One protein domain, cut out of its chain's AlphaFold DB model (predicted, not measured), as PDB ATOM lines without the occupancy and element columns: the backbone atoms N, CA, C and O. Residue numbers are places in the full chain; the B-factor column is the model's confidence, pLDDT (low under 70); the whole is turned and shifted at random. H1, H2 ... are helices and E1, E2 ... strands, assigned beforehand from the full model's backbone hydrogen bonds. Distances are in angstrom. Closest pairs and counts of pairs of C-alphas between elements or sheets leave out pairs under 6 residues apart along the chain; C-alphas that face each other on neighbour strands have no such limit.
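This is residues 3 to 171 of the 176 residues of an uncharacterized protein of Kluyvera cryocrescens (UniProt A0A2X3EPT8). What shape is this? Two antiparallel sheets of three strands stand partly face to face as a sandwich, the shorter one, E1 E5 E3, covered on its other face by H2, while H1, H4 and H6 gather at one end and the loops of residues 31 to 51 and 131 to 142, with H5, at the opposite end. What are the parts? The printed part has 169 residues, with six named helices and six named strands in the order E1 H1 E2 E3 H2 H3 E4 H4 E5 H5 E6 H6; the class is mixed, and the longer sheet runs E4 E2 E6. How large is it? It is only just compact, close to loose, with a radius of gyration of the C-alphas of 18.1 A and spans of 58 by 40 by 27 A.

Where does the first half lie? E1, residues 3 to 5, begins at C-alpha 3 (177.274, 108.039, 267.904); H1 is 10 to 15, E2 21 to 30 with 29.9 A, E3 52 to 56, H2 63 to 75 with 18.7 A, and H3 92 to 95. What follows? E4 is 101 to 109 with 26.3 A, H4 110 to 115, E5 118 to 123 with 16.9 A, H5 127 to 130, E6 143 to 150 with 23.0 A, and H6 158 to 169 with 17.0 A, ending at C-alpha 169 (180.570, 92.008, 271.514).

How are the sheets joined? E1 and E5 have N 4 and O 119 at 2.8 A, and E5 and E3 have N 53 and O 122 at 2.8 A. E4 and E2 have N 24 and O 106 at 2.8 A, and E2 and E6 have N 25 and O 148 at 2.8 A. The sheets' best planes are 15 degrees apart, with the C-alphas of Leu 28 in E2 and Phe 54 in E3 7.2 A apart, the closest of those strands. Where are the helices? H2 is on the sheet E1 E5 E3 at a height of 9.8 A, two layers, a helix over a sheet; its closest C-alphas to E5 are Ala 74 and Pro 123, 6.4 A. H4 is on the sheet E4 E2 E6, over E2 at a height of 9.1 A, and H3 only grazes that sheet with residues 92 to 95. H1 touches H4, C-alphas of Val 10 and Thr 114 closest at 5.7 A, and H6, through residues 158 to 161 alone, Ala 12 and Ile 158 closest at 5.7 A; H5 touches no helix. How are the helix backbones? Every O i to N i+4 pair is within hydrogen-bond range in H1, H2 and H6, and 1 of 2 in H4; H3 and H5 are too short for such a pair.

What are its extent and links? The farthest C-alphas, Phe 41 and Asn 155, are 58.5 A apart; the printed part has no cut, and the links E2 to E3, H2 to H3 and H5 to E6 are long. Where is confidence low? The mean pLDDT of the printed part is 81.0, with residues 36 to 47, 77 to 87, 154 and 168 to 171 under 70.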
ATOM      1  N   LEU A   3     178.383 108.830 268.433       92.56
ATOM      2  CA  LEU A   3     177.274 108.039 267.904       92.56
ATOM      3  C   LEU A   3     177.359 106.641 268.510       92.56
ATOM      4  O   LEU A   3     178.408 106.009 268.427       92.56
ATOM      5  N   PHE A   4     176.265 106.185 269.101       91.12
ATOM      6  CA  PHE A   4     176.112 104.839 269.626       91.12
ATOM      7  C   PHE A   4     175.189 104.061 268.697       91.12
ATOM      8  O   PHE A   4     174.030 104.447 268.534       91.12
ATOM      9  N   SER A   5     175.704 102.981 268.113       89.19
ATOM     10  CA  SER A   5     174.875 101.905 267.570       89.19
ATOM     11  C   SER A   5     174.654 100.930 268.712       89.19
ATOM     12  O   SER A   5     175.609 100.300 269.163       89.19
ATOM     13  N   LEU A   6     173.443 100.889 269.255       83.50
ATOM     14  CA  LEU A   6     173.151 100.015 270.385       83.50
ATOM     15  C   LEU A   6     172.923  98.573 269.909       83.50
ATOM     16  O   LEU A   6     172.506  98.382 268.765       83.50
ATOM     17  N   PRO A   7     173.168  97.572 270.776       84.56
ATOM     18  CA  PRO A   7     172.811  96.178 270.524       84.56
ATOM     19  C   PRO A   7     171.283  96.051 270.527       84.56
ATOM     20  O   PRO A   7     170.658  95.769 271.548       84.56
ATOM     21  N   TRP A   8     170.675  96.396 269.396       87.25
ATOM     22  CA  TRP A   8     169.233  96.529 269.267       87.25
ATOM     23  C   TRP A   8     168.603  95.152 269.013       87.25
ATOM     24  O   TRP A   8     169.039  94.471 268.081       87.25
ATOM     25  N   PRO A   9     167.588  94.734 269.787       86.38
ATOM     26  CA  PRO A   9     166.956  93.419 269.665       86.38
ATOM     27  C   PRO A   9     165.967  93.398 268.491       86.38
ATOM     28  O   PRO A   9     164.750  93.377 268.660       86.38
ATOM     29  N   VAL A  10     166.496  93.514 267.272       86.62
ATOM     30  CA  VAL A  10     165.701  93.655 266.042       86.62
ATOM     31  C   VAL A  10     164.820  92.433 265.797       86.62
ATOM     32  O   VAL A  10     163.686  92.588 265.351       86.62
ATOM     33  N   GLU A  11     165.317  91.231 266.079       85.69
ATOM     34  CA  GLU A  11     164.582  89.993 265.816       85.69
ATOM     35  C   GLU A  11     163.404  89.837 266.795       85.69
ATOM     36  O   GLU A  11     162.274  89.641 266.346       85.69
ATOM     37  N   ALA A  12     163.603  90.085 268.094       85.94
ATOM     38  CA  ALA A  12     162.534  90.091 269.093       85.94
ATOM     39  C   ALA A  12     161.495  91.185 268.823       85.94
ATOM     40  O   ALA A  12     160.293  90.937 268.928       85.94
ATOM     41  N   LEU A  13     161.926  92.388 268.426       85.69
ATOM     42  CA  LEU A  13     160.999  93.471 268.085       85.69
ATOM     43  C   LEU A  13     160.169  93.163 266.830       85.69
ATOM     44  O   LEU A  13     159.026  93.602 266.743       85.69
ATOM     45  N   ARG A  14     160.699  92.382 265.881       86.56
ATOM     46  CA  ARG A  14     159.966  91.933 264.683       86.56
ATOM     47  C   ARG A  14     158.934  90.846 264.961       86.56
ATOM     48  O   ARG A  14     158.023  90.676 264.154       86.56
ATOM     49  N   LEU A  15     159.078  90.101 266.058       87.12
ATOM     50  CA  LEU A  15     158.081  89.114 266.483       87.12
ATOM     51  C   LEU A  15     156.812  89.783 267.030       87.12
ATOM     52  O   LEU A  15     155.738  89.183 266.976       87.12
ATOM     53  N   LEU A  16     156.921  91.019 267.523       86.38
ATOM     54  CA  LEU A  16     155.764  91.806 267.935       86.38
ATOM     55  C   LEU A  16     154.886  92.159 266.727       86.38
ATOM     56  O   LEU A  16     155.399  92.468 265.647       86.38
ATOM     57  N   PRO A  17     153.556  92.229 266.911       87.94
ATOM     58  CA  PRO A  17     152.693  92.896 265.950       87.94
ATOM     59  C   PRO A  17     153.218  94.316 265.661       87.94
ATOM     60  O   PRO A  17     153.507  95.040 266.618       87.94
ATOM     61  N   PRO A  18     153.299  94.753 264.388       85.06
ATOM     62  CA  PRO A  18     153.895  96.041 264.019       85.06
ATOM     63  C   PRO A  18     153.307  97.239 264.772       85.06
ATOM     64  O   PRO A  18     154.043  98.122 265.197       85.06
ATOM     65  N   GLU A  19     151.992  97.216 264.999       87.44
ATOM     66  CA  GLU A  19     151.210  98.266 265.668       87.44
ATOM     67  C   GLU A  19     151.293  98.217 267.205       87.44
ATOM     68  O   GLU A  19     150.602  98.967 267.897       87.44
ATOM     69  N   THR A  20     152.095  97.311 267.775       89.69
ATOM     70  CA  THR A  20     152.263  97.236 269.228       89.69
ATOM     71  C   THR A  20     152.913  98.516 269.730       89.69
ATOM     72  O   THR A  20     154.017  98.862 269.311       89.69
ATOM     73  N   ASN A  21     152.239  99.199 270.654       91.44
ATOM     74  CA  ASN A  21     152.793 100.379 271.302       91.44
ATOM     75  C   ASN A  21     153.904  99.977 272.268       91.44
ATOM     76  O   ASN A  21     153.663  99.263 273.239       91.44
ATOM     77  N   VAL A  22     155.104 100.484 272.020       91.75
ATOM     78  CA  VAL A  22     156.294 100.268 272.842       91.75
ATOM     79  C   VAL A  22     156.802 101.597 273.383       91.75
ATOM     80  O   VAL A  22     156.574 102.655 272.789       91.75
ATOM     81  N   THR A  23     157.502 101.554 274.516       94.06
ATOM     82  CA  THR A  23     158.096 102.743 275.130       94.06
ATOM     83  C   THR A  23     159.618 102.640 275.135       94.06
ATOM     84  O   THR A  23     160.196 101.708 275.687       94.06
ATOM     85  N   LEU A  24     160.290 103.642 274.568       93.62
ATOM     86  CA  LEU A  24     161.736 103.831 274.645       93.62
ATOM     87  C   LEU A  24     162.040 104.975 275.606       93.62
ATOM     88  O   LEU A  24     161.724 106.130 275.333       93.62
ATOM     89  N   ARG A  25     162.724 104.692 276.709       95.31
ATOM     90  CA  ARG A  25     163.196 105.720 277.637       95.31
ATOM     91  C   ARG A  25     164.695 105.904 277.507       95.31
ATOM     92  O   ARG A  25     165.456 104.947 277.604       95.31
ATOM     93  N   ILE A  26     165.117 107.155 277.356       95.12
ATOM     94  CA  ILE A  26     166.530 107.531 277.335       95.12
ATOM     95  C   ILE A  26     166.794 108.502 278.471       95.12
ATOM     96  O   ILE A  26     166.110 109.517 278.608       95.12
ATOM     97  N   THR A  27     167.834 108.211 279.243       95.56
ATOM     98  CA  THR A  27     168.328 109.070 280.309       95.56
ATOM     99  C   THR A  27     169.813 109.344 280.097       95.56
ATOM    100  O   THR A  27     170.653 108.453 280.186       95.56
ATOM    101  N   LEU A  28     170.143 110.604 279.834       94.69
ATOM    102  CA  LEU A  28     171.502 111.120 279.769       94.69
ATOM    103  C   LEU A  28     171.803 111.890 281.057       94.69
ATOM    104  O   LEU A  28     171.137 112.874 281.372       94.69
ATOM    105  N   SER A  29     172.832 111.474 281.785       93.94
ATOM    106  CA  SER A  29     173.306 112.154 282.991       93.94
ATOM    107  C   SER A  29     174.753 112.586 282.819       93.94
ATOM    108  O   SER A  29     175.593 111.810 282.362       93.94
ATOM    109  N   TYR A  30     175.064 113.828 283.178       91.06
ATOM    110  CA  TYR A  30     176.425 114.350 283.119       91.06
ATOM    111  C   TYR A  30     176.656 115.419 284.181       91.06
ATOM    112  O   TYR A  30     175.731 116.094 284.621       91.06
ATOM    113  N   PHE A  31     177.909 115.612 284.587       87.81
ATOM    114  CA  PHE A  31     178.246 116.676 285.526       87.81
ATOM    115  C   PHE A  31     178.474 117.997 284.795       87.81
ATOM    116  O   PHE A  31     179.296 118.095 283.880       87.81
ATOM    117  N   ILE A  32     177.761 119.031 285.237       83.75
ATOM    118  CA  ILE A  32     178.012 120.402 284.799       83.75
ATOM    119  C   ILE A  32     179.191 120.937 285.605       83.75
ATOM    120  O   ILE A  32     179.149 120.955 286.834       83.75
ATOM    121  N   GLU A  33     180.231 121.392 284.911       81.56
ATOM    122  CA  GLU A  33     181.325 122.099 285.566       81.56
ATOM    123  C   GLU A  33     180.837 123.517 285.903       81.56
ATOM    124  O   GLU A  33     180.471 124.265 284.980       81.56
ATOM    125  N   PRO A  34     180.783 123.886 287.198       73.75
ATOM    126  CA  PRO A  34     180.309 125.199 287.596       73.75
ATOM    127  C   PRO A  34     181.220 126.258 286.983       73.75
ATOM    128  O   PRO A  34     182.431 126.078 286.896       73.75
ATOM    129  N   ASN A  35     180.640 127.374 286.554       70.12
ATOM    130  CA  ASN A  35     181.411 128.525 286.105       70.12
ATOM    131  C   ASN A  35     181.684 129.435 287.316       70.12
ATOM    132  O   ASN A  35     180.766 130.141 287.737       70.12
ATOM    133  N   PRO A  36     182.903 129.447 287.891       58.50
ATOM    134  CA  PRO A  36     183.184 130.185 289.120       58.50
ATOM    135  C   PRO A  36     183.304 131.708 288.926       58.50
ATOM    136  O   PRO A  36     183.563 132.414 289.895       58.50
ATOM    137  N   SER A  37     183.160 132.249 287.707       57.22
ATOM    138  CA  SER A  37     183.366 133.688 287.449       57.22
ATOM    139  C   SER A  37     182.059 134.454 287.191       57.22
ATOM    140  O   SER A  37     181.139 133.939 286.559       57.22
ATOM    141  N   GLN A  38     182.023 135.708 287.668       56.34
ATOM    142  CA  GLN A  38     180.905 136.667 287.625       56.34
ATOM    143  C   GLN A  38     180.261 136.873 286.237       56.34
ATOM    144  O   GLN A  38     180.882 136.609 285.208       56.34
ATOM    145  N   LYS A  39     179.009 137.385 286.257       52.69
ATOM    146  CA  LYS A  39     178.156 137.841 285.128       52.69
ATOM    147  C   LYS A  39     178.906 137.909 283.786       52.69
ATOM    148  O   LYS A  39     179.687 138.823 283.547       52.69
ATOM    149  N   GLY A  40     178.650 136.935 282.911       50.75
ATOM    150  CA  GLY A  40     179.329 136.802 281.620       50.75
ATOM    151  C   GLY A  40     179.161 138.021 280.702       50.75
ATOM    152  O   GLY A  40     178.067 138.556 280.560       50.75
ATOM    153  N   PHE A  41     180.246 138.401 280.022       52.50
ATOM    154  CA  PHE A  41     180.375 139.569 279.133       52.50
ATOM    155  C   PHE A  41     179.537 139.529 277.828       52.50
ATOM    156  O   PHE A  41     179.649 140.439 277.013       52.50
ATOM    157  N   ARG A  42     178.700 138.504 277.588       54.69
ATOM    158  CA  ARG A  42     177.902 138.391 276.339       54.69
ATOM    159  C   ARG A  42     176.513 137.767 276.489       54.69
ATOM    160  O   ARG A  42     175.590 138.196 275.808       54.69
ATOM    161  N   ARG A  43     176.343 136.782 277.376       53.50
ATOM    162  CA  ARG A  43     175.038 136.212 277.750       53.50
ATOM    163  C   ARG A  43     174.959 136.136 279.272       53.50
ATOM    164  O   ARG A  43     175.847 135.591 279.930       53.50
ATOM    165  N   GLN A  44     173.910 136.729 279.829       44.50
ATOM    166  CA  GLN A  44     173.586 136.638 281.246       44.50
ATOM    167  C   GLN A  44     173.199 135.173 281.546       44.50
ATOM    168  O   GLN A  44     172.234 134.667 280.992       44.50
ATOM    169  N   TYR A  45     173.964 134.494 282.410       50.34
ATOM    170  CA  TYR A  45     173.613 133.204 283.042       50.34
ATOM    171  C   TYR A  45     173.754 131.894 282.237       50.34
ATOM    172  O   TYR A  45     172.925 130.997 282.378       50.34
ATOM    173  N   THR A  46     174.832 131.674 281.476       56.78
ATOM    174  CA  THR A  46     175.101 130.313 280.962       56.78
ATOM    175  C   THR A  46     175.847 129.468 282.006       56.78
ATOM    176  O   THR A  46     177.076 129.431 282.031       56.78
ATOM    177  N   TYR A  47     175.095 128.800 282.892       66.56
ATOM    178  CA  TYR A  47     175.629 127.783 283.821       66.56
ATOM    179  C   TYR A  47     176.090 126.516 283.086       66.56
ATOM    180  O   TYR A  47     176.962 125.793 283.554       66.56
ATOM    181  N   GLN A  48     175.522 126.254 281.909       72.50
ATOM    182  CA  GLN A  48     175.838 125.078 281.108       72.50
ATOM    183  C   GLN A  48     177.301 125.134 280.637       72.50
ATOM    184  O   GLN A  48     177.708 126.064 279.937       72.50
ATOM    185  N   SER A  49     178.093 124.137 281.042       78.88
ATOM    186  CA  SER A  49     179.495 123.953 280.653       78.88
ATOM    187  C   SER A  49     179.629 123.668 279.164       78.88
ATOM    188  O   SER A  49     180.090 124.513 278.399       78.88
ATOM    189  N   HIS A  50     179.177 122.487 278.769       81.00
ATOM    190  CA  HIS A  50     179.261 121.936 277.418       81.00
ATOM    191  C   HIS A  50     177.882 121.547 276.855       81.00
ATOM    192  O   HIS A  50     177.788 121.161 275.689       81.00
ATOM    193  N   GLY A  51     176.826 121.650 277.680       85.44
ATOM    194  CA  GLY A  51     175.428 121.485 277.279       85.44
ATOM    195  C   GLY A  51     175.197 120.212 276.473       85.44
ATOM    196  O   GLY A  51     174.791 120.299 275.315       85.44
ATOM    197  N   LEU A  52     175.518 119.043 277.040       88.94
ATOM    198  CA  LEU A  52     175.296 117.783 276.333       88.94
ATOM    199  C   LEU A  52     173.805 117.614 276.056       88.94
ATOM    200  O   LEU A  52     172.979 117.875 276.922       88.94
ATOM    201  N   ARG A  53     173.481 117.168 274.847       90.38
ATOM    202  CA  ARG A  53     172.144 116.760 274.423       90.38
ATOM    203  C   ARG A  53     172.232 115.371 273.808       90.38
ATOM    204  O   ARG A  53     173.298 114.959 273.343       90.38
ATOM    205  N   PHE A  54     171.097 114.682 273.764       92.62
ATOM    206  CA  PHE A  54     170.945 113.467 272.975       92.62
ATOM    207  C   PHE A  54     169.922 113.653 271.855       92.62
ATOM    208  O   PHE A  54     169.030 114.507 271.933       92.62
ATOM    209  N   ALA A  55     170.049 112.841 270.816       91.62
ATOM    210  CA  ALA A  55     169.059 112.663 269.765       91.62
ATOM    211  C   ALA A  55     169.059 111.201 269.321       91.62
ATOM    212  O   ALA A  55     170.086 110.534 269.411       91.62
ATOM    213  N   VAL A  56     167.919 110.730 268.836       92.06
ATOM    214  CA  VAL A  56     167.754 109.380 268.292       92.06
ATOM    215  C   VAL A  56     167.497 109.516 266.802       92.06
ATOM    216  O   VAL A  56     166.851 110.485 266.386       92.06
ATOM    217  N   ILE A  57     168.038 108.593 266.014       90.94
ATOM    218  CA  ILE A  57     167.713 108.498 264.595       90.94
ATOM    219  C   ILE A  57     166.208 108.272 264.439       90.94
ATOM    220  O   ILE A  57     165.595 107.564 265.234       90.94
ATOM    221  N   ARG A  58     165.595 108.949 263.472       89.50
ATOM    222  CA  ARG A  58     164.168 108.774 263.189       89.50
ATOM    223  C   ARG A  58     163.946 107.523 262.334       89.50
ATOM    224  O   ARG A  58     164.839 107.195 261.549       89.50
ATOM    225  N   PRO A  59     162.754 106.905 262.397       86.69
ATOM    226  CA  PRO A  59     162.348 105.930 261.391       86.69
ATOM    227  C   PRO A  59     162.527 106.519 259.986       86.69
ATOM    228  O   PRO A  59     162.295 107.714 259.769       86.69
ATOM    229  N   ASN A  60     162.982 105.705 259.041       86.50
ATOM    230  CA  ASN A  60     163.273 106.066 257.652       86.50
ATOM    231  C   ASN A  60     164.349 107.156 257.453       86.50
ATOM    232  O   ASN A  60     164.500 107.699 256.352       86.50
ATOM    233  N   GLN A  61     165.125 107.504 258.484       88.19
ATOM    234  CA  GLN A  61     166.226 108.457 258.363       88.19
ATOM    235  C   GLN A  61     167.553 107.734 258.124       88.19
ATOM    236  O   GLN A  61     167.945 106.852 258.879       88.19
ATOM    237  N   THR A  62     168.306 108.158 257.106       91.12
ATOM    238  CA  THR A  62     169.660 107.635 256.878       91.12
ATOM    239  C   THR A  62     170.653 108.175 257.906       91.12
ATOM    240  O   THR A  62     170.529 109.312 258.378       91.12
ATOM    241  N   LEU A  63     171.695 107.396 258.208       90.88
ATOM    242  CA  LEU A  63     172.731 107.785 259.170       90.88
ATOM    243  C   LEU A  63     173.448 109.088 258.775       90.88
ATOM    244  O   LEU A  63     173.716 109.930 259.633       90.88
ATOM    245  N   ASP A  64     173.713 109.297 257.483       92.19
ATOM    246  CA  ASP A  64     174.353 110.523 256.987       92.19
ATOM    247  C   ASP A  64     173.469 111.757 257.174       92.19
ATOM    248  O   ASP A  64     173.938 112.805 257.631       92.19
ATOM    249  N   ASN A  65     172.170 111.631 256.885       90.94
ATOM    250  CA  ASN A  65     171.207 112.705 257.112       90.94
ATOM    251  C   ASN A  65     171.068 112.996 258.614       90.94
ATOM    252  O   ASN A  65     171.097 114.155 259.034       90.94
ATOM    253  N   PHE A  66     171.006 111.951 259.441       90.38
ATOM    254  CA  PHE A  66     171.004 112.089 260.893       90.38
ATOM    255  C   PHE A  66     172.237 112.854 261.385       90.38
ATOM    256  O   PHE A  66     172.108 113.878 262.057       90.38
ATOM    257  N   ARG A  67     173.437 112.448 260.958       91.25
ATOM    258  CA  ARG A  67     174.698 113.119 261.294       91.25
ATOM    259  C   ARG A  67     174.702 114.591 260.874       91.25
ATOM    260  O   ARG A  67     175.104 115.455 261.658       91.25
ATOM    261  N   ALA A  68     174.249 114.889 259.658       89.88
ATOM    262  CA  ALA A  68     174.151 116.253 259.149       89.88
ATOM    263  C   ALA A  68     173.164 117.103 259.969       89.88
ATOM    264  O   ALA A  68     173.469 118.254 260.298       89.88
ATOM    265  N   SER A  69     172.021 116.528 260.357       87.31
ATOM    266  CA  SER A  69     171.038 117.169 261.232       87.31
ATOM    267  C   SER A  69     171.647 117.513 262.594       87.31
ATOM    268  O   SER A  69     171.576 118.664 263.019       87.31
ATOM    269  N   ILE A  70     172.351 116.577 263.239       88.81
ATOM    270  CA  ILE A  70     172.993 116.847 264.534       88.81
ATOM    271  C   ILE A  70     174.059 117.936 264.429       88.81
ATOM    272  O   ILE A  70     174.103 118.828 265.276       88.81
ATOM    273  N   ASN A  71     174.880 117.925 263.379       88.31
ATOM    274  CA  ASN A  71     175.880 118.972 263.162       88.31
ATOM    275  C   ASN A  71     175.239 120.358 263.004       88.31
ATOM    276  O   ASN A  71     175.769 121.347 263.515       88.31
ATOM    277  N   ARG A  72     174.088 120.450 262.328       85.94
ATOM    278  CA  ARG A  72     173.324 121.700 262.231       85.94
ATOM    279  C   ARG A  72     172.820 122.147 263.607       85.94
ATOM    280  O   ARG A  72     172.975 123.313 263.963       85.94
ATOM    281  N   ASN A  73     172.295 121.214 264.395       82.12
ATOM    282  CA  ASN A  73     171.727 121.480 265.719       82.12
ATOM    283  C   ASN A  73     172.796 121.886 266.743       82.12
ATOM    284  O   ASN A  73     172.555 122.749 267.579       82.12
ATOM    285  N   ALA A  74     173.986 121.287 266.673       81.50
ATOM    286  CA  ALA A  74     175.104 121.580 267.567       81.50
ATOM    287  C   ALA A  74     175.670 122.997 267.379       81.50
ATOM    288  O   ALA A  74     176.189 123.592 268.324       81.50
ATOM    289  N   ASN A  75     175.578 123.544 266.164       77.44
ATOM    290  CA  ASN A  75     176.102 124.871 265.845       77.44
ATOM    291  C   ASN A  75     175.123 126.008 266.154       77.44
ATOM    292  O   ASN A  75     175.544 127.161 266.244       77.44
ATOM    293  N   ASN A  76     173.842 125.697 266.323       70.69
ATOM    294  CA  ASN A  76     172.796 126.689 266.477       70.69
ATOM    295  C   ASN A  76     172.291 126.692 267.931       70.69
ATOM    296  O   ASN A  76     171.521 125.835 268.354       70.69
ATOM    297  N   GLU A  77     172.787 127.639 268.729       59.25
ATOM    298  CA  GLU A  77     172.505 127.700 270.173       59.25
ATOM    299  C   GLU A  77     171.055 128.063 270.490       59.25
ATOM    300  O   GLU A  77     170.549 127.666 271.539       59.25
ATOM    301  N   ASP A  78     170.392 128.748 269.558       58.72
ATOM    302  CA  ASP A  78     168.979 129.123 269.632       58.72
ATOM    303  C   ASP A  78     168.085 128.091 268.909       58.72
ATOM    304  O   ASP A  78     166.891 128.307 268.705       58.72
ATOM    305  N   TYR A  79     168.654 126.946 268.506       54.84
ATOM    306  CA  TYR A  79     167.910 125.875 267.855       54.84
ATOM    307  C   TYR A  79     167.023 125.130 268.850       54.84
ATOM    308  O   TYR A  79     167.499 124.389 269.714       54.84
ATOM    309  N   ASN A  80     165.718 125.287 268.659       52.72
ATOM    310  CA  ASN A  80     164.654 124.724 269.487       52.72
ATOM    311  C   ASN A  80     164.269 123.276 269.123       52.72
ATOM    312  O   ASN A  80     163.194 122.806 269.498       52.72
ATOM    313  N   GLY A  81     165.149 122.554 268.422       53.38
ATOM    314  CA  GLY A  81     164.786 121.304 267.762       53.38
ATOM    315  C   GLY A  81     164.146 121.565 266.392       53.38
ATOM    316  O   GLY A  81     163.867 122.714 266.047       53.38
ATOM    317  N   PRO A  82     163.941 120.526 265.574       48.34
ATOM    318  CA  PRO A  82     163.160 120.664 264.352       48.34
ATOM    319  C   PRO A  82     161.720 121.070 264.705       48.34
ATOM    320  O   PRO A  82     161.088 120.418 265.533       48.34
ATOM    321  N   GLU A  83     161.200 122.124 264.068       43.12
ATOM    322  CA  GLU A  83     159.760 122.423 264.010       43.12
ATOM    323  C   GLU A  83     159.100 121.364 263.116       43.12
ATOM    324  O   GLU A  83     158.914 121.543 261.917       43.12
ATOM    325  N   GLY A  84     158.891 120.175 263.668       43.34
ATOM    326  CA  GLY A  84     158.417 119.021 262.920       43.34
ATOM    327  C   GLY A  84     158.345 117.813 263.833       43.34
ATOM    328  O   GLY A  84     159.385 117.367 264.325       43.34
ATOM    329  N   ASP A  85     157.099 117.393 264.045       49.22
ATOM    330  CA  ASP A  85     156.552 116.401 264.969       49.22
ATOM    331  C   ASP A  85     157.560 115.790 265.952       49.22
ATOM    332  O   ASP A  85     158.406 114.961 265.606       49.22
ATOM    333  N   ALA A  86     157.440 116.175 267.222       57.31
ATOM    334  CA  ALA A  86     158.006 115.423 268.335       57.31
ATOM    335  C   ALA A  86     157.213 114.117 268.547       57.31
ATOM    336  O   ALA A  86     157.010 113.719 269.692       57.31
ATOM    337  N   SER A  87     156.726 113.489 267.469       69.69
ATOM    338  CA  SER A  87     155.782 112.382 267.531       69.69
ATOM    339  C   SER A  87     156.362 111.278 268.399       69.69
ATOM    340  O   SER A  87     157.473 110.784 268.192       69.69
ATOM    341  N   GLY A  88     155.620 110.979 269.456       83.94
ATOM    342  CA  GLY A  88     155.971 109.973 270.442       83.94
ATOM    343  C   GLY A  88     156.794 110.459 271.634       83.94
ATOM    344  O   GLY A  88     156.708 109.824 272.676       83.94
ATOM    345  N   TRP A  89     157.559 111.558 271.560       91.56
ATOM    346  CA  TRP A  89     158.341 112.041 272.714       91.56
ATOM    347  C   TRP A  89     157.472 112.811 273.713       91.56
ATOM    348  O   TRP A  89     156.822 113.789 273.356       91.56
ATOM    349  N   PHE A  90     157.529 112.424 274.986       91.31
ATOM    350  CA  PHE A  90     156.695 112.995 276.043       91.31
ATOM    351  C   PHE A  90     157.097 114.426 276.443       91.31
ATOM    352  O   PHE A  90     156.240 115.302 276.549       91.31
ATOM    353  N   LEU A  91     158.389 114.690 276.671       88.62
ATOM    354  CA  LEU A  91     158.887 116.036 276.998       88.62
ATOM    355  C   LEU A  91     159.340 116.798 275.753       88.62
ATOM    356  O   LEU A  91     159.235 118.027 275.681       88.62
ATOM    357  N   GLY A  92     159.912 116.076 274.794       85.88
ATOM    358  CA  GLY A  92     160.456 116.656 273.581       85.88
ATOM    359  C   GLY A  92     161.764 117.435 273.799       85.88
ATOM    360  O   GLY A  92     162.284 117.573 274.914       85.88
ATOM    361  N   PRO A  93     162.344 117.969 272.709       81.38
ATOM    362  CA  PRO A  93     163.719 118.474 272.691       81.38
ATOM    363  C   PRO A  93     163.956 119.722 273.554       81.38
ATOM    364  O   PRO A  93     165.098 119.974 273.937       81.38
ATOM    365  N   GLN A  94     162.914 120.495 273.874       80.62
ATOM    366  CA  GLN A  94     163.035 121.740 274.645       80.62
ATOM    367  C   GLN A  94     162.941 121.528 276.161       80.62
ATOM    368  O   GLN A  94     163.657 122.181 276.924       80.62
ATOM    369  N   LEU A  95     162.060 120.631 276.618       83.81
ATOM    370  CA  LEU A  95     161.835 120.410 278.049       83.81
ATOM    371  C   LEU A  95     162.840 119.415 278.637       83.81
ATOM    372  O   LEU A  95     163.306 119.624 279.757       83.81
ATOM    373  N   ARG A  96     163.267 118.399 277.871       86.06
ATOM    374  CA  ARG A  96     164.194 117.362 278.362       86.06
ATOM    375  C   ARG A  96     165.618 117.844 278.650       86.06
ATOM    376  O   ARG A  96     166.380 117.126 279.280       86.06
ATOM    377  N   VAL A  97     166.002 119.034 278.179       83.12
ATOM    378  CA  VAL A  97     167.386 119.555 278.258       83.12
ATOM    379  C   VAL A  97     167.655 120.435 279.487       83.12
ATOM    380  O   VAL A  97     168.692 121.102 279.575       83.12
ATOM    381  N   ARG A  98     166.716 120.494 280.437       81.50
ATOM    382  CA  ARG A  98     166.846 121.302 281.654       81.50
ATOM    383  C   ARG A  98     167.748 120.591 282.669       81.50
ATOM    384  O   ARG A  98     167.526 119.440 283.015       81.50
ATOM    385  N   GLY A  99     168.757 121.302 283.175       83.88
ATOM    386  CA  GLY A  99     169.691 120.767 284.169       83.88
ATOM    387  C   GLY A  99     170.729 119.798 283.593       83.88
ATOM    388  O   GLY A  99     171.105 119.889 282.423       83.88
ATOM    389  N   SER A 100     171.225 118.912 284.456       87.00
ATOM    390  CA  SER A 100     172.289 117.926 284.205       87.00
ATOM    391  C   SER A 100     171.784 116.497 283.964       87.00
ATOM    392  O   SER A 100     172.574 115.607 283.651       87.00
ATOM    393  N   LEU A 101     170.480 116.267 284.135       91.56
ATOM    394  CA  LEU A 101     169.819 114.983 283.929       91.56
ATOM    395  C   LEU A 101     168.740 115.162 282.866       91.56
ATOM    396  O   LEU A 101     167.732 115.820 283.107       91.56
ATOM    397  N   HIS A 102     168.971 114.606 281.684       93.00
ATOM    398  CA  HIS A 102     168.060 114.700 280.550       93.00
ATOM    399  C   HIS A 102     167.388 113.350 280.380       93.00
ATOM    400  O   HIS A 102     168.029 112.403 279.935       93.00
ATOM    401  N   SER A 103     166.120 113.247 280.758       94.50
ATOM    402  CA  SER A 103     165.351 112.009 280.647       94.50
ATOM    403  C   SER A 103     164.097 112.261 279.837       94.50
ATOM    404  O   SER A 103     163.378 113.205 280.136       94.50
ATOM    405  N   ASP A 104     163.830 111.429 278.840       94.69
ATOM    406  CA  ASP A 104     162.627 111.530 278.014       94.69
ATOM    407  C   ASP A 104     162.156 110.133 277.605       94.69
ATOM    408  O   ASP A 104     162.962 109.199 277.528       94.69
ATOM    409  N   ALA A 105     160.856 110.002 277.372       94.94
ATOM    410  CA  ALA A 105     160.224 108.762 276.952       94.94
ATOM    411  C   ALA A 105     159.588 108.973 275.581       94.94
ATOM    412  O   ALA A 105     158.858 109.941 275.378       94.94
ATOM    413  N   TRP A 106     159.899 108.080 274.656       94.69
ATOM    414  CA  TRP A 106     159.285 107.985 273.350       94.69
ATOM    415  C   TRP A 106     158.292 106.828 273.340       94.69
ATOM    416  O   TRP A 106     158.598 105.762 273.867       94.69
ATOM    417  N   GLN A 107     157.129 107.039 272.740       93.88
ATOM    418  CA  GLN A 107     156.097 106.034 272.525       93.88
ATOM    419  C   GLN A 107     155.763 105.957 271.041       93.88
ATOM    420  O   GLN A 107     155.550 106.984 270.397       93.88
ATOM    421  N   GLY A 108     155.686 104.745 270.511       92.31
ATOM    422  CA  GLY A 108     155.330 104.520 269.118       92.31
ATOM    423  C   GLY A 108     155.248 103.041 268.791       92.31
ATOM    424  O   GLY A 108     155.194 102.202 269.691       92.31
ATOM    425  N   SER A 109     155.222 102.735 267.499       92.06
ATOM    426  CA  SER A 109     155.070 101.370 267.011       92.06
ATOM    427  C   SER A 109     156.356 100.551 267.201       92.06
ATOM    428  O   SER A 109     157.471 101.085 267.163       92.06
ATOM    429  N   ALA A 110     156.222  99.236 267.381       89.69
ATOM    430  CA  ALA A 110     157.362  98.318 267.427       89.69
ATOM    431  C   ALA A 110     158.167  98.340 266.111       89.69
ATOM    432  O   ALA A 110     159.399  98.231 266.120       89.69
ATOM    433  N   ALA A 111     157.479  98.552 264.983       89.81
ATOM    434  CA  ALA A 111     158.105  98.722 263.675       89.81
ATOM    435  C   ALA A 111     159.025  99.953 263.637       89.81
ATOM    436  O   ALA A 111     160.194  99.829 263.270       89.81
ATOM    437  N   ASP A 112     158.543 101.111 264.098       91.19
ATOM    438  CA  ASP A 112     159.345 102.335 264.177       91.19
ATOM    439  C   ASP A 112     160.544 102.153 265.112       91.19
ATOM    440  O   ASP A 112     161.666 102.531 264.768       91.19
ATOM    441  N   LEU A 113     160.332 101.528 266.279       90.50
ATOM    442  CA  LEU A 113     161.399 101.314 267.255       90.50
ATOM    443  C   LEU A 113     162.553 100.499 266.663       90.50
ATOM    444  O   LEU A 113     163.710 100.774 266.972       90.50
ATOM    445  N   THR A 114     162.263  99.531 265.792       88.88
ATOM    446  CA  THR A 114     163.272  98.683 265.137       88.88
ATOM    447  C   THR A 114     164.278  99.499 264.313       88.88
ATOM    448  O   THR A 114     165.454  99.141 264.235       88.88
ATOM    449  N   GLU A 115     163.847 100.623 263.738       88.81
ATOM    450  CA  GLU A 115     164.692 101.514 262.934       88.81
ATOM    451  C   GLU A 115     165.428 102.575 263.773       88.81
ATOM    452  O   GLU A 115     166.416 103.157 263.323       88.81
ATOM    453  N   MET A 116     165.002 102.810 265.018       90.75
ATOM    454  CA  MET A 116     165.548 103.831 265.928       90.75
ATOM    455  C   MET A 116     166.816 103.379 266.681       90.75
ATOM    456  O   MET A 116     167.033 103.725 267.842       90.75
ATOM    457  N   ASN A 117     167.695 102.629 266.014       89.44
ATOM    458  CA  ASN A 117     168.827 101.913 266.622       89.44
ATOM    459  C   ASN A 117     170.053 102.780 266.990       89.44
ATOM    460  O   ASN A 117     170.993 102.300 267.630       89.44
ATOM    461  N   THR A 118     170.078 104.045 266.559       92.25
ATOM    462  CA  THR A 118     171.245 104.924 266.695       92.25
ATOM    463  C   THR A 118     170.942 106.132 267.574       92.25
ATOM    464  O   THR A 118     170.014 106.900 267.312       92.25
ATOM    465  N   ILE A 119     171.796 106.363 268.574       93.44
ATOM    466  CA  ILE A 119     171.717 107.520 269.472       93.44
ATOM    467  C   ILE A 119     172.954 108.399 269.295       93.44
ATOM    468  O   ILE A 119     174.089 107.937 269.367       93.44
ATOM    469  N   ALA A 120     172.744 109.699 269.120       93.38
ATOM    470  CA  ALA A 120     173.800 110.699 269.130       93.38
ATOM    471  C   ALA A 120     173.841 111.430 270.470       93.38
ATOM    472  O   ALA A 120     172.839 112.012 270.878       93.38
ATOM    473  N   VAL A 121     175.017 111.501 271.095       92.75
ATOM    474  CA  VAL A 121     175.307 112.415 272.209       92.75
ATOM    475  C   VAL A 121     176.245 113.513 271.717       92.75
ATOM    476  O   VAL A 121     177.317 113.252 271.159       92.75
ATOM    477  N   TYR A 122     175.850 114.771 271.892       90.38
ATOM    478  CA  TYR A 122     176.589 115.901 271.337       90.38
ATOM    479  C   TYR A 122     176.512 117.149 272.223       90.38
ATOM    480  O   TYR A 122     175.473 117.415 272.827       90.38
ATOM    481  N   PRO A 123     177.606 117.926 272.313       88.00
ATOM    482  CA  PRO A 123     177.586 119.224 272.969       88.00
ATOM    483  C   PRO A 123     176.955 120.268 272.046       88.00
ATOM    484  O   PRO A 123     177.141 120.229 270.829       88.00
ATOM    485  N   VAL A 124     176.258 121.235 272.633       82.19
ATOM    486  CA  VAL A 124     175.665 122.374 271.900       82.19
ATOM    487  C   VAL A 124     176.298 123.716 272.250       82.19
ATOM    488  O   VAL A 124     175.836 124.765 271.816       82.19
ATOM    489  N   GLY A 125     177.372 123.688 273.039       76.31
ATOM    490  CA  GLY A 125     178.077 124.874 273.504       76.31
ATOM    491  C   GLY A 125     177.903 125.091 275.000       76.31
ATOM    492  O   GLY A 125     177.728 124.150 275.765       76.31
ATOM    493  N   GLY A 126     178.011 126.342 275.430       76.38
ATOM    494  CA  GLY A 126     178.173 126.698 276.836       76.38
ATOM    495  C   GLY A 126     179.511 127.383 277.077       76.38
ATOM    496  O   GLY A 126     180.235 127.722 276.134       76.38
ATOM    497  N   TRP A 127     179.855 127.632 278.340       75.06
ATOM    498  CA  TRP A 127     181.040 128.434 278.652       75.06
ATOM    499  C   TRP A 127     182.357 127.789 278.179       75.06
ATOM    500  O   TRP A 127     183.307 128.525 277.905       75.06
ATOM    501  N   TRP A 128     182.404 126.463 277.981       79.00
ATOM    502  CA  TRP A 128     183.563 125.762 277.403       79.00
ATOM    503  C   TRP A 128     183.891 126.214 275.976       79.00
ATOM    504  O   TRP A 128     185.062 126.305 275.618       79.00
ATOM    505  N   LYS A 129     182.872 126.529 275.166       74.94
ATOM    506  CA  LYS A 129     183.045 126.989 273.779       74.94
ATOM    507  C   LYS A 129     183.575 128.422 273.717       74.94
ATOM    508  O   LYS A 129     184.348 128.762 272.829       74.94
ATOM    509  N   TYR A 130     183.154 129.265 274.659       71.81
ATOM    510  CA  TYR A 130     183.421 130.704 274.631       71.81
ATOM    511  C   TYR A 130     184.679 131.132 275.392       71.81
ATOM    512  O   TYR A 130     185.209 132.211 275.129       71.81
ATOM    513  N   ARG A 131     185.176 130.315 276.328       73.19
ATOM    514  CA  ARG A 131     186.428 130.569 277.059       73.19
ATOM    515  C   ARG A 131     187.603 129.840 276.418       73.19
ATOM    516  O   ARG A 131     188.164 128.914 276.997       73.19
ATOM    517  N   THR A 132     187.998 130.306 275.238       70.38
ATOM    518  CA  THR A 132     189.145 129.762 274.492       70.38
ATOM    519  C   THR A 132     190.453 129.828 275.281       70.38
ATOM    520  O   THR A 132     191.252 128.911 275.178       70.38
ATOM    521  N   ALA A 133     190.626 130.833 276.149       72.00
ATOM    522  CA  ALA A 133     191.813 130.992 276.996       72.00
ATOM    523  C   ALA A 133     192.081 129.821 277.965       72.00
ATOM    524  O   ALA A 133     193.186 129.708 278.480       72.00
ATOM    525  N   GLN A 134     191.080 128.980 278.253       72.06
ATOM    526  CA  GLN A 134     191.239 127.794 279.107       72.06
ATOM    527  C   GLN A 134     191.267 126.479 278.316       72.06
ATOM    528  O   GLN A 134     191.268 125.419 278.934       72.06
ATOM    529  N   GLU A 135     191.191 126.541 276.982       77.25
ATOM    530  CA  GLU A 135     191.257 125.392 276.061       77.25
ATOM    531  C   GLU A 135     190.321 124.216 276.403       77.25
ATOM    532  O   GLU A 135     190.519 123.083 275.962       77.25
ATOM    533  N   ARG A 136     189.237 124.485 277.149       75.69
ATOM    534  CA  ARG A 136     188.327 123.456 277.687       75.69
ATOM    535  C   ARG A 136     187.623 122.634 276.612       75.69
ATOM    536  O   ARG A 136     187.132 121.551 276.904       75.69
ATOM    537  N   TYR A 137     187.591 123.114 275.374       72.56
ATOM    538  CA  TYR A 137     187.044 122.381 274.235       72.56
ATOM    539  C   TYR A 137     187.833 121.103 273.891       72.56
ATOM    540  O   TYR A 137     187.286 120.244 273.204       72.56
ATOM    541  N   THR A 138     189.079 120.951 274.359       79.25
ATOM    542  CA  THR A 138     189.874 119.720 274.177       79.25
ATOM    543  C   THR A 138     189.605 118.664 275.255       79.25
ATOM    544  O   THR A 138     189.987 117.501 275.100       79.25
ATOM    545  N   ASN A 139     188.915 119.032 276.340       82.12
ATOM    546  CA  ASN A 139     188.715 118.147 277.478       82.12
ATOM    547  C   ASN A 139     187.709 117.033 277.176       82.12
ATOM    548  O   ASN A 139     186.660 117.237 276.562       82.12
ATOM    549  N   ARG A 140     187.992 115.844 277.716       83.19
ATOM    550  CA  ARG A 140     187.052 114.719 277.718       83.19
ATOM    551  C   ARG A 140     185.993 114.918 278.803       83.19
ATOM    552  O   ARG A 140     186.308 115.320 279.921       83.19
ATOM    553  N   ILE A 141     184.744 114.593 278.478       84.31
ATOM    554  CA  ILE A 141     183.600 114.665 279.397       84.31
ATOM    555  C   ILE A 141     183.162 113.247 279.737       84.31
ATOM    556  O   ILE A 141     183.031 112.410 278.845       84.31
ATOM    557  N   LYS A 142     182.898 112.996 281.020       89.00
ATOM    558  CA  LYS A 142     182.238 111.771 281.476       89.00
ATOM    559  C   LYS A 142     180.731 112.006 281.529       89.00
ATOM    560  O   LYS A 142     180.282 113.007 282.090       89.00
ATOM    561  N   TYR A 143     179.973 111.086 280.958       92.50
ATOM    562  CA  TYR A 143     178.518 111.047 281.032       92.50
ATOM    563  C   TYR A 143     178.062 109.592 281.087       92.50
ATOM    564  O   TYR A 143     178.797 108.694 280.677       92.50
ATOM    565  N   SER A 144     176.846 109.388 281.573       93.50
ATOM    566  CA  SER A 144     176.167 108.100 281.572       93.50
ATOM    567  C   SER A 144     174.958 108.185 280.655       93.50
ATOM    568  O   SER A 144     174.185 109.142 280.737       93.50
ATOM    569  N   LEU A 145     174.808 107.193 279.784       94.25
ATOM    570  CA  LEU A 145     173.640 107.011 278.933       94.25
ATOM    571  C   LEU A 145     172.946 105.724 279.372       94.25
ATOM    572  O   LEU A 145     173.557 104.660 279.353       94.25
ATOM    573  N   LEU A 146     171.690 105.841 279.781       94.00
ATOM    574  CA  LEU A 146     170.833 104.716 280.118       94.00
ATOM    575  C   LEU A 146     169.684 104.668 279.119       94.00
ATOM    576  O   LEU A 146     169.055 105.689 278.837       94.00
ATOM    577  N   VAL A 147     169.436 103.478 278.587       93.12
ATOM    578  CA  VAL A 147     168.370 103.214 277.626       93.12
ATOM    579  C   VAL A 147     167.533 102.069 278.166       93.12
ATOM    580  O   VAL A 147     168.072 101.072 278.638       93.12
ATOM    581  N   SER A 148     166.218 102.240 278.155       91.81
ATOM    582  CA  SER A 148     165.261 101.214 278.560       91.81
ATOM    583  C   SER A 148     164.217 101.069 277.469       91.81
ATOM    584  O   SER A 148     163.688 102.074 276.997       91.81
ATOM    585  N   ILE A 149     163.923  99.830 277.099       90.88
ATOM    586  CA  ILE A 149     162.818  99.480 276.213       90.88
ATOM    587  C   ILE A 149     161.781  98.779 277.083       90.88
ATOM    588  O   ILE A 149     162.131  97.906 277.873       90.88
ATOM    589  N   ASP A 150     160.536  99.209 276.963       90.69
ATOM    590  CA  ASP A 150     159.388  98.652 277.662       90.69
ATOM    591  C   ASP A 150     158.342  98.244 276.623       90.69
ATOM    592  O   ASP A 150     157.990  99.027 275.732       90.69
ATOM    593  N   VAL A 151     157.905  96.991 276.702       88.81
ATOM    594  CA  VAL A 151     157.009  96.353 275.736       88.81
ATOM    595  C   VAL A 151     155.856  95.718 276.511       88.81
ATOM    596  O   VAL A 151     156.105  95.066 277.520       88.81
ATOM    597  N   PRO A 152     154.599  95.895 276.070       83.81
ATOM    598  CA  PRO A 152     153.431  95.422 276.813       83.81
ATOM    599  C   PRO A 152     153.211  93.900 276.753       83.81
ATOM    600  O   PRO A 152     152.410  93.387 277.528       83.81
ATOM    601  N   ASP A 153     153.860  93.186 275.829       74.88
ATOM    602  CA  ASP A 153     153.730  91.733 275.675       74.88
ATOM    603  C   ASP A 153     154.832  91.001 276.453       74.88
ATOM    604  O   ASP A 153     156.008  91.059 276.092       74.88
ATOM    605  N   GLU A 154     154.444  90.300 277.519       67.12
ATOM    606  CA  GLU A 154     155.356  89.548 278.391       67.12
ATOM    607  C   GLU A 154     155.914  88.269 277.738       67.12
ATOM    608  O   GLU A 154     156.821  87.648 278.289       67.12
ATOM    609  N   ASN A 155     155.400  87.849 276.573       73.06
ATOM    610  CA  ASN A 155     155.795  86.579 275.953       73.06
ATOM    611  C   ASN A 155     157.058  86.659 275.085       73.06
ATOM    612  O   ASN A 155     157.486  85.634 274.549       73.06
ATOM    613  N   ILE A 156     157.649  87.844 274.915       77.38
ATOM    614  CA  ILE A 156     158.829  88.034 274.067       77.38
ATOM    615  C   ILE A 156     160.049  88.317 274.928       77.38
ATOM    616  O   ILE A 156     160.112  89.294 275.673       77.38
ATOM    617  N   ASP A 157     161.058  87.466 274.773       81.94
ATOM    618  CA  ASP A 157     162.306  87.569 275.512       81.94
ATOM    619  C   ASP A 157     163.287  88.539 274.837       81.94
ATOM    620  O   ASP A 157     164.239  88.161 274.155       81.94
ATOM    621  N   ILE A 158     163.021  89.831 275.027       82.94
ATOM    622  CA  ILE A 158     163.874  90.923 274.537       82.94
ATOM    623  C   ILE A 158     165.220  90.929 275.268       82.94
ATOM    624  O   ILE A 158     166.252  91.267 274.686       82.94
ATOM    625  N   TYR A 159     165.218  90.570 276.554       83.88
ATOM    626  CA  TYR A 159     166.409  90.624 277.392       83.88
ATOM    627  C   TYR A 159     167.475  89.646 276.903       83.88
ATOM    628  O   TYR A 159     168.614  90.064 276.688       83.88
ATOM    629  N   SER A 160     167.103  88.386 276.666       84.50
ATOM    630  CA  SER A 160     168.049  87.367 276.205       84.50
ATOM    631  C   SER A 160     168.658  87.709 274.847       84.50
ATOM    632  O   SER A 160     169.835  87.434 274.621       84.50
ATOM    633  N   GLU A 161     167.916  88.346 273.932       84.12
ATOM    634  CA  GLU A 161     168.499  88.816 272.668       84.12
ATOM    635  C   GLU A 161     169.568  89.888 272.884       84.12
ATOM    636  O   GLU A 161     170.668  89.775 272.340       84.12
ATOM    637  N   VAL A 162     169.275  90.902 273.702       85.06
ATOM    638  CA  VAL A 162     170.251  91.953 274.019       85.06
ATOM    639  C   VAL A 162     171.467  91.360 274.732       85.06
ATOM    640  O   VAL A 162     172.599  91.694 274.384       85.06
ATOM    641  N   GLU A 163     171.256  90.460 275.695       85.31
ATOM    642  CA  GLU A 163     172.331  89.776 276.420       85.31
ATOM    643  C   GLU A 163     173.224  88.964 275.473       85.31
ATOM    644  O   GLU A 163     174.449  89.054 275.560       85.31
ATOM    645  N   ASN A 164     172.635  88.231 274.526       84.56
ATOM    646  CA  ASN A 164     173.388  87.480 273.525       84.56
ATOM    647  C   ASN A 164     174.242  88.404 272.648       84.56
ATOM    648  O   ASN A 164     175.423  88.124 272.452       84.56
ATOM    649  N   ILE A 165     173.693  89.524 272.166       81.38
ATOM    650  CA  ILE A 165     174.450  90.483 271.345       81.38
ATOM    651  C   ILE A 165     175.617  91.080 272.152       81.38
ATOM    652  O   ILE A 165     176.747  91.131 271.668       81.38
ATOM    653  N   VAL A 166     175.376  91.477 273.405       83.25
ATOM    654  CA  VAL A 166     176.406  92.075 274.274       83.25
ATOM    655  C   VAL A 166     177.498  91.067 274.657       83.25
ATOM    656  O   VAL A 166     178.680  91.417 274.685       83.25
ATOM    657  N   ASN A 167     177.139  89.813 274.941       74.88
ATOM    658  CA  ASN A 167     178.114  88.764 275.250       74.88
ATOM    659  C   ASN A 167     178.998  88.420 274.042       74.88
ATOM    660  O   ASN A 167     180.173  88.102 274.212       74.88
ATOM    661  N   ILE A 168     178.468  88.529 272.821       67.19
ATOM    662  CA  ILE A 168     179.258  88.371 271.594       67.19
ATOM    663  C   ILE A 168     180.227  89.554 271.427       67.19
ATOM    664  O   ILE A 168     181.411  89.341 271.164       67.19
ATOM    665  N   ASP A 169     179.761  90.786 271.656       57.81
ATOM    666  CA  ASP A 169     180.570  92.008 271.514       57.81
ATOM    667  C   ASP A 169     181.647  92.181 272.598       57.81
ATOM    668  O   ASP A 169     182.595  92.940 272.412       57.81
ATOM    669  N   THR A 170     181.552  91.489 273.736       55.66
ATOM    670  CA  THR A 170     182.555  91.577 274.817       55.66
ATOM    671  C   THR A 170     183.789  90.697 274.592       55.66
ATOM    672  O   THR A 170     184.773  90.832 275.322       55.66
ATOM    673  N   LEU A 171     183.815  89.887 273.527       47.28
ATOM    674  CA  LEU A 171     185.012  89.192 273.039       47.28
ATOM    675  C   LEU A 171     185.910  90.123 272.196       47.28
ATOM    676  O   LEU A 171     186.341  89.771 271.099       47.28
TER     677      LEU A 171